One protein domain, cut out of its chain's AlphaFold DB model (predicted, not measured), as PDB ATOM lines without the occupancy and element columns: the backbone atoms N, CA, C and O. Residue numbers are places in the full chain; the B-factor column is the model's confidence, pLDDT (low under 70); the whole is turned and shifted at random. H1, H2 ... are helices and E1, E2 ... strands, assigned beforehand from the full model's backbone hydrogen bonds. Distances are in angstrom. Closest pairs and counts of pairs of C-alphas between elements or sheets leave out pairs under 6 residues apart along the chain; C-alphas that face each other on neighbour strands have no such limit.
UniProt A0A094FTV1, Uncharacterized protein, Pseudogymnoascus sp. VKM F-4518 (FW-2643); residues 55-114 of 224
ATOM      1  N   LYS A  55      84.632 -55.358  52.625       81.81
ATOM      2  CA  LYS A  55      84.552 -55.358  51.162       81.81
ATOM      3  C   LYS A  55      84.547 -53.913  50.659       81.81
ATOM      4  O   LYS A  55      83.811 -53.079  51.160       81.81
ATOM      5  N   GLY A  56      85.385 -53.631  49.662       80.06
ATOM      6  CA  GLY A  56      85.492 -52.289  49.083       80.06
ATOM      7  C   GLY A  56      86.397 -51.324  49.852       80.06
ATOM      8  O   GLY A  56      86.486 -50.173  49.449       80.06
ATOM      9  N   TYR A  57      87.109 -51.767  50.900       86.19
ATOM     10  CA  TYR A  57      88.035 -50.898  51.632       86.19
ATOM     11  C   TYR A  57      89.097 -50.268  50.719       86.19
ATOM     12  O   TYR A  57      89.943 -50.965  50.143       86.19
ATOM     13  N   THR A  58      89.099 -48.939  50.672       85.38
ATOM     14  CA  THR A  58      90.101 -48.125  49.985       85.38
ATOM     15  C   THR A  58      90.795 -47.209  50.993       85.38
ATOM     16  O   THR A  58      90.113 -46.410  51.628       85.38
ATOM     17  N   PRO A  59      92.127 -47.299  51.162       84.44
ATOM     18  CA  PRO A  59      92.863 -46.351  51.998       84.44
ATOM     19  C   PRO A  59      92.964 -44.983  51.307       84.44
ATOM     20  O   PRO A  59      93.050 -44.939  50.078       84.44
ATOM     21  N   ASP A  60      93.069 -43.890  52.071       86.06
ATOM     22  CA  ASP A  60      93.268 -42.551  51.480       86.06
ATOM     23  C   ASP A  60      94.586 -42.476  50.692       86.06
ATOM     24  O   ASP A  60      94.671 -41.810  49.661       86.06
ATOM     25  N   ASN A  61      95.635 -43.161  51.166       85.69
ATOM     26  CA  ASN A  61      96.898 -43.275  50.445       85.69
ATOM     27  C   ASN A  61      97.466 -44.692  50.565       85.69
ATOM     28  O   ASN A  61      97.941 -45.117  51.618       85.69
ATOM     29  N   SER A  62      97.479 -45.417  49.448       81.19
ATOM     30  CA  SER A  62      97.963 -46.797  49.366       81.19
ATOM     31  C   SER A  62      99.487 -46.929  49.232       81.19
ATOM     32  O   SER A  62      99.971 -48.006  48.873       81.19
ATOM     33  N   ASN A  63     100.266 -45.867  49.470       84.50
ATOM     34  CA  ASN A  63     101.725 -45.919  49.373       84.50
ATOM     35  C   ASN A  63     102.308 -46.975  50.337       84.50
ATOM     36  O   ASN A  63     101.971 -47.039  51.517       84.50
ATOM     37  N   ALA A  64     103.204 -47.822  49.826       70.31
ATOM     38  CA  ALA A  64     103.768 -48.941  50.577       70.31
ATOM     39  C   ALA A  64     104.696 -48.518  51.732       70.31
ATOM     40  O   ALA A  64     104.872 -49.282  52.683       70.31
ATOM     41  N   GLN A  65     105.308 -47.333  51.649       73.31
ATOM     42  CA  GLN A  65     106.265 -46.846  52.649       73.31
ATOM     43  C   GLN A  65     105.652 -45.807  53.589       73.31
ATOM     44  O   GLN A  65     105.855 -45.911  54.798       73.31
ATOM     45  N   ASN A  66     104.878 -44.868  53.034       79.56
ATOM     46  CA  ASN A  66     104.268 -43.736  53.742       79.56
ATOM     47  C   ASN A  66     102.794 -43.566  53.342       79.56
ATOM     48  O   ASN A  66     102.361 -42.476  52.967       79.56
ATOM     49  N   GLY A  67     102.044 -44.664  53.323       83.31
ATOM     50  CA  GLY A  67     100.607 -44.611  53.074       83.31
ATOM     51  C   GLY A  67      99.854 -44.020  54.262       83.31
ATOM     52  O   GLY A  67     100.421 -43.798  55.328       83.31
ATOM     53  N   SER A  68      98.561 -43.792  54.086       88.75
ATOM     54  CA  SER A  68      97.632 -43.476  55.165       88.75
ATOM     55  C   SER A  68      96.493 -44.482  55.092       88.75
ATOM     56  O   SER A  68      95.696 -44.492  54.157       88.75
ATOM     57  N   PHE A  69      96.487 -45.383  56.069       87.69
ATOM     58  CA  PHE A  69      95.536 -46.472  56.207       87.69
ATOM     59  C   PHE A  69      94.649 -46.170  57.409       87.69
ATOM     60  O   PHE A  69      95.054 -46.364  58.556       87.69
ATOM     61  N   GLN A  70      93.462 -45.652  57.134       90.69
ATOM     62  CA  GLN A  70      92.447 -45.308  58.120       90.69
ATOM     63  C   GLN A  70      91.820 -46.598  58.635       90.69
ATOM     64  O   GLN A  70      91.609 -47.542  57.862       90.69
ATOM     65  N   CYS A  71      91.521 -46.649  59.926       89.88
ATOM     66  CA  CYS A  71      90.686 -47.707  60.461       89.88
ATOM     67  C   CYS A  71      89.305 -47.691  59.774       89.88
ATOM     68  O   CYS A  71      88.666 -46.645  59.761       89.88
ATOM     69  N   PRO A  72      88.828 -48.816  59.208       88.69
ATOM     70  CA  PRO A  72      87.508 -48.868  58.583       88.69
ATOM     71  C   PRO A  72      86.346 -48.908  59.584       88.69
ATOM     72  O   PRO A  72      85.196 -48.870  59.164       88.69
ATOM     73  N   VAL A  73      86.603 -49.037  60.888       87.81
ATOM     74  CA  VAL A  73      85.552 -49.120  61.909       87.81
ATOM     75  C   VAL A  73      84.988 -47.731  62.195       87.81
ATOM     76  O   VAL A  73      85.737 -46.828  62.571       87.81
ATOM     77  N   LYS A  74      83.665 -47.573  62.056       80.12
ATOM     78  CA  LYS A  74      82.944 -46.361  62.465       80.12
ATOM     79  C   LYS A  74      83.254 -46.085  63.941       80.12
ATOM     80  O   LYS A  74      83.296 -47.004  64.754       80.12
ATOM     81  N   ASP A  75      83.566 -44.829  64.247       82.19
ATOM     82  CA  ASP A  75      84.021 -44.333  65.559       82.19
ATOM     83  C   ASP A  75      85.487 -44.622  65.940       82.19
ATOM     84  O   ASP A  75      85.932 -44.219  67.017       82.19
ATOM     85  N   CYS A  76      86.288 -45.250  65.071       87.38
ATOM     86  CA  CYS A  76      87.730 -45.383  65.290       87.38
ATOM     87  C   CYS A  76      88.531 -44.322  64.515       87.38
ATOM     88  O   CYS A  76      88.519 -44.280  63.290       87.38
ATOM     89  N   ILE A  77      89.289 -43.489  65.238       88.19
ATOM     90  CA  ILE A  77      90.037 -42.344  64.673       88.19
ATOM     91  C   ILE A  77      91.481 -42.735  64.283       88.19
ATOM     92  O   ILE A  77      92.253 -41.928  63.767       88.19
ATOM     93  N   HIS A  78      91.896 -43.981  64.525       89.12
ATOM     94  CA  HIS A  78      93.279 -44.386  64.286       89.12
ATOM     95  C   HIS A  78      93.627 -44.466  62.792       89.12
ATOM     96  O   HIS A  78      92.971 -45.152  62.008       89.12
ATOM     97  N   VAL A  79      94.733 -43.812  62.422       90.25
ATOM     98  CA  VAL A  79      95.326 -43.848  61.079       90.25
ATOM     99  C   VAL A  79      96.745 -44.398  61.168       90.25
ATOM    100  O   VAL A  79      97.522 -44.024  62.049       90.25
ATOM    101  N   PHE A  80      97.097 -45.288  60.243       88.62
ATOM    102  CA  PHE A  80      98.376 -45.991  60.228       88.62
ATOM    103  C   PHE A  80      99.177 -45.663  58.974       88.62
ATOM    104  O   PHE A  80      98.630 -45.535  57.884       88.62
ATOM    105  N   THR A  81     100.502 -45.615  59.103       87.62
ATOM    106  CA  THR A  81     101.406 -45.366  57.966       87.62
ATOM    107  C   THR A  81     101.591 -46.582  57.056       87.62
ATOM    108  O   THR A  81     102.080 -46.481  55.932       87.62
ATOM    109  N   ARG A  82     101.222 -47.771  57.550       85.62
ATOM    110  CA  ARG A  82     101.357 -49.051  56.847       85.62
ATOM    111  C   ARG A  82     100.115 -49.903  57.049       85.62
ATOM    112  O   ARG A  82      99.629 -50.026  58.173       85.62
ATOM    113  N   LYS A  83      99.714 -50.626  55.998       83.75
ATOM    114  CA  LYS A  83      98.624 -51.613  56.046       83.75
ATOM    115  C   LYS A  83      98.809 -52.641  57.166       83.75
ATOM    116  O   LYS A  83      97.851 -53.000  57.832       83.75
ATOM    117  N   ALA A  84     100.044 -53.081  57.408       84.69
ATOM    118  CA  ALA A  84     100.346 -54.019  58.488       84.69
ATOM    119  C   ALA A  84      99.995 -53.461  59.880       84.69
ATOM    120  O   ALA A  84      99.521 -54.210  60.725       84.69
ATOM    121  N   GLY A  85     100.188 -52.154  60.107       86.12
ATOM    122  CA  GLY A  85      99.819 -51.502  61.366       86.12
ATOM    123  C   GLY A  85      98.306 -51.471  61.575       86.12
ATOM    124  O   GLY A  85      97.843 -51.778  62.669       86.12
ATOM    125  N   LEU A  86      97.550 -51.205  60.506       87.94
ATOM    126  CA  LEU A  86      96.091 -51.277  60.518       87.94
ATOM    127  C   LEU A  86      95.590 -52.691  60.841       87.94
ATOM    128  O   LEU A  86      94.758 -52.862  61.723       87.94
ATOM    129  N   LEU A  87      96.114 -53.710  60.154       86.88
ATOM    130  CA  LEU A  87      95.710 -55.100  60.399       86.88
ATOM    131  C   LEU A  87      96.016 -55.528  61.838       86.88
ATOM    132  O   LEU A  87      95.177 -56.131  62.494       86.88
ATOM    133  N   LEU A  88      97.182 -55.140  62.354       87.56
ATOM    134  CA  LEU A  88      97.558 -55.424  63.733       87.56
ATOM    135  C   LEU A  88      96.649 -54.706  64.739       87.56
ATOM    136  O   LEU A  88      96.372 -55.241  65.806       87.56
ATOM    137  N   HIS A  89      96.183 -53.498  64.423       90.06
ATOM    138  CA  HIS A  89      95.204 -52.798  65.247       90.06
ATOM    139  C   HIS A  89      93.854 -53.527  65.282       90.06
ATOM    140  O   HIS A  89      93.273 -53.637  66.356       90.06
ATOM    141  N   MET A  90      93.400 -54.106  64.166       86.69
ATOM    142  CA  MET A  90      92.185 -54.940  64.152       86.69
ATOM    143  C   MET A  90      92.309 -56.173  65.060       86.69
ATOM    144  O   MET A  90      91.334 -56.585  65.675       86.69
ATOM    145  N   GLU A  91      93.507 -56.749  65.168       84.12
ATOM    146  CA  GLU A  91      93.762 -57.986  65.920       84.12
ATOM    147  C   GLU A  91      94.125 -57.774  67.400       84.12
ATOM    148  O   GLU A  91      94.221 -58.741  68.153       84.12
ATOM    149  N   ARG A  92      94.367 -56.535  67.842       82.25
ATOM    150  CA  ARG A  92      94.790 -56.243  69.221       82.25
ATOM    151  C   ARG A  92      93.602 -56.112  70.171       82.25
ATOM    152  O   ARG A  92      92.568 -55.561  69.804       82.25
ATOM    153  N   GLU A  93      93.812 -56.519  71.425       77.00
ATOM    154  CA  GLU A  93      92.863 -56.336  72.540       77.00
ATOM    155  C   GLU A  93      92.469 -54.862  72.712       77.00
ATOM    156  O   GLU A  93      91.292 -54.541  72.800       77.00
ATOM    157  N   ASN A  94      93.449 -53.954  72.627       77.94
ATOM    158  CA  ASN A  94      93.238 -52.498  72.680       77.94
ATOM    159  C   ASN A  94      92.777 -51.888  71.339       77.94
ATOM    160  O   ASN A  94      92.904 -50.683  71.131       77.94
ATOM    161  N   GLY A  95      92.370 -52.716  70.381       85.00
ATOM    162  CA  GLY A  95      91.862 -52.286  69.086       85.00
ATOM    163  C   GLY A  95      90.431 -52.756  68.901       85.00
ATOM    164  O   GLY A  95      89.537 -52.259  69.574       85.00
ATOM    165  N   HIS A  96      90.230 -53.710  67.991       86.12
ATOM    166  CA  HIS A  96      88.898 -54.220  67.649       86.12
ATOM    167  C   HIS A  96      88.783 -55.747  67.743       86.12
ATOM    168  O   HIS A  96      87.868 -56.334  67.172       86.12
ATOM    169  N   LEU A  97      89.680 -56.406  68.487       82.06
ATOM    170  CA  LEU A  97      89.664 -57.866  68.631       82.06
ATOM    171  C   LEU A  97      88.351 -58.394  69.232       82.06
ATOM    172  O   LEU A  97      87.876 -59.461  68.840       82.06
ATOM    173  N   HIS A  98      87.797 -57.663  70.201       78.81
ATOM    174  CA  HIS A  98      86.577 -58.035  70.923       78.81
ATOM    175  C   HIS A  98      85.313 -57.395  70.348       78.81
ATOM    176  O   HIS A  98      84.212 -57.746  70.766       78.81
ATOM    177  N   ASP A  99      85.460 -56.492  69.380       80.69
ATOM    178  CA  ASP A  99      84.325 -55.810  68.783       80.69
ATOM    179  C   ASP A  99      83.628 -56.737  67.781       80.69
ATOM    180  O   ASP A  99      84.257 -57.389  66.941       80.69
ATOM    181  N   THR A 100      82.298 -56.777  67.838       82.81
ATOM    182  CA  THR A 100      81.500 -57.458  66.818       82.81
ATOM    183  C   THR A 100      81.266 -56.490  65.666       82.81
ATOM    184  O   THR A 100      80.478 -55.554  65.766       82.81
ATOM    185  N   LEU A 101      81.992 -56.693  64.570       84.75
ATOM    186  CA  LEU A 101      81.974 -55.800  63.414       84.75
ATOM    187  C   LEU A 101      81.071 -56.347  62.304       84.75
ATOM    188  O   LEU A 101      81.231 -57.493  61.871       84.75
ATOM    189  N   ARG A 102      80.151 -55.513  61.816       82.00
ATOM    190  CA  ARG A 102      79.353 -55.767  60.610       82.00
ATOM    191  C   ARG A 102      80.004 -55.087  59.417       82.00
ATOM    192  O   ARG A 102      80.268 -53.893  59.483       82.00
ATOM    193  N   ASP A 103      80.244 -55.835  58.342       85.75
ATOM    194  CA  ASP A 103      80.655 -55.274  57.049       85.75
ATOM    195  C   ASP A 103      79.433 -54.648  56.372       85.75
ATOM    196  O   ASP A 103      78.477 -55.360  56.045       85.75
ATOM    197  N   ASP A 104      79.459 -53.331  56.188       81.38
ATOM    198  CA  ASP A 104      78.371 -52.595  55.542       81.38
ATOM    199  C   ASP A 104      78.468 -52.648  54.006       81.38
ATOM    200  O   ASP A 104      77.528 -52.274  53.306       81.38
ATOM    201  N   GLY A 105      79.583 -53.151  53.459       79.44
ATOM    202  CA  GLY A 105      79.825 -53.251  52.018       79.44
ATOM    203  C   GLY A 105      80.209 -51.931  51.337       79.44
ATOM    204  O   GLY A 105      80.484 -51.930  50.138       79.44
ATOM    205  N   ASP A 106      80.271 -50.834  52.090       82.19
ATOM    206  CA  ASP A 106      80.708 -49.497  51.664       82.19
ATOM    207  C   ASP A 106      82.208 -49.244  51.917       82.19
ATOM    208  O   ASP A 106      82.705 -48.138  51.713       82.19
ATOM    209  N   GLY A 107      82.947 -50.265  52.361       83.00
ATOM    210  CA  GLY A 107      84.341 -50.138  52.777       83.00
ATOM    211  C   GLY A 107      84.527 -49.766  54.250       83.00
ATOM    212  O   GLY A 107      85.666 -49.510  54.654       83.00
ATOM    213  N   THR A 108      83.465 -49.799  55.062       86.88
ATOM    214  CA  THR A 108      83.513 -49.575  56.514       86.88
ATOM    215  C   THR A 108      82.913 -50.732  57.321       86.88
ATOM    216  O   THR A 108      82.244 -51.625  56.795       86.88
ATOM    217  N   PHE A 109      83.206 -50.738  58.621       86.75
ATOM    218  CA  PHE A 109      82.575 -51.608  59.603       86.75
ATOM    219  C   PHE A 109      81.715 -50.787  60.560       86.75
ATOM    220  O   PHE A 109      82.197 -49.811  61.135       86.75
ATOM    221  N   THR A 110      80.500 -51.246  60.838       83.88
ATOM    222  CA  THR A 110      79.721 -50.759  61.984       83.88
ATOM    223  C   THR A 110      79.946 -51.680  63.180       83.88
ATOM    224  O   THR A 110      79.862 -52.905  63.049       83.88
ATOM    225  N   LYS A 111      80.209 -51.102  64.359       82.62
ATOM    226  CA  LYS A 111      80.184 -51.863  65.610       82.62
ATOM    227  C   LYS A 111      78.743 -52.249  65.909       82.62
ATOM    228  O   LYS A 111      77.900 -51.397  66.177       82.62
ATOM    229  N   ILE A 112      78.466 -53.542  65.874       76.50
ATOM    230  CA  ILE A 112      77.281 -54.071  66.523       76.50
ATOM    231  C   ILE A 112      77.646 -54.050  68.009       76.50
ATOM    232  O   ILE A 112      78.564 -54.757  68.428       76.50
ATOM    233  N   GLY A 113      77.005 -53.171  68.787       60.69
ATOM    234  CA  GLY A 113      77.097 -53.223  70.250       60.69
ATOM    235  C   GLY A 113      76.626 -54.590  70.773       60.69
ATOM    236  O   GLY A 113      76.322 -55.483  69.985       60.69
ATOM    237  N   PRO A 114      76.504 -54.796  72.089       54.34
ATOM    238  CA  PRO A 114      75.823 -55.977  72.609       54.34
ATOM    239  C   PRO A 114      74.309 -55.880  72.325       54.34
ATOM    240  O   PRO A 114      73.489 -55.762  73.227       54.34
TER     241      PRO A 114
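Overview. This is residues 55 to 114 of the 224 residues of an uncharacterized protein of Pseudogymnoascus sp. VKM F-4518 (FW-2643) (UniProt A0A094FTV1). This is a small domain with little regular structure: a long looped stretch, residues 55 to 82, folds back on itself, followed by a short helix H1 and then a small hairpin of strands E1 and E2 toward the other end. The printed part has 60 residues, and 17 of them are in named elements, in the order H1, E1, E2, with the two strands antiparallel; the class is mixed. It is compact, with a radius of gyration of the C-alphas of 11.4 A, and only just elongated, with spans of 37 by 25 by 16 A.

Arrangement. In the first stretch, residues 69 to 70 pair antiparallel with residues 79 to 80. In H1, residues 83 to 91, every O i to N i+4 pair is within hydrogen-bond range. E1, residues 100 to 103, and E2, residues 109 to 112, form a hairpin, antiparallel at 140 degrees. N 102 and O 110 are 2.9 A apart, within hydrogen-bond range. H1 and E2 are apart.

Along the chain. H1 measures 12.7 A from C-alpha 83 at (98.624, -51.613, 56.046) to C-alpha 91. E1 measures 10.0 A, and E2 9.1 A, ending at C-alpha 112 at (77.281, -54.071, 66.523).

Size, cuts and confidence. The two C-alphas farthest apart, of Gln 65 and Pro 114, are 37.5 A apart. The printed part has no cut, and neither link is long. Residues 113 to 114 have pLDDT under 70.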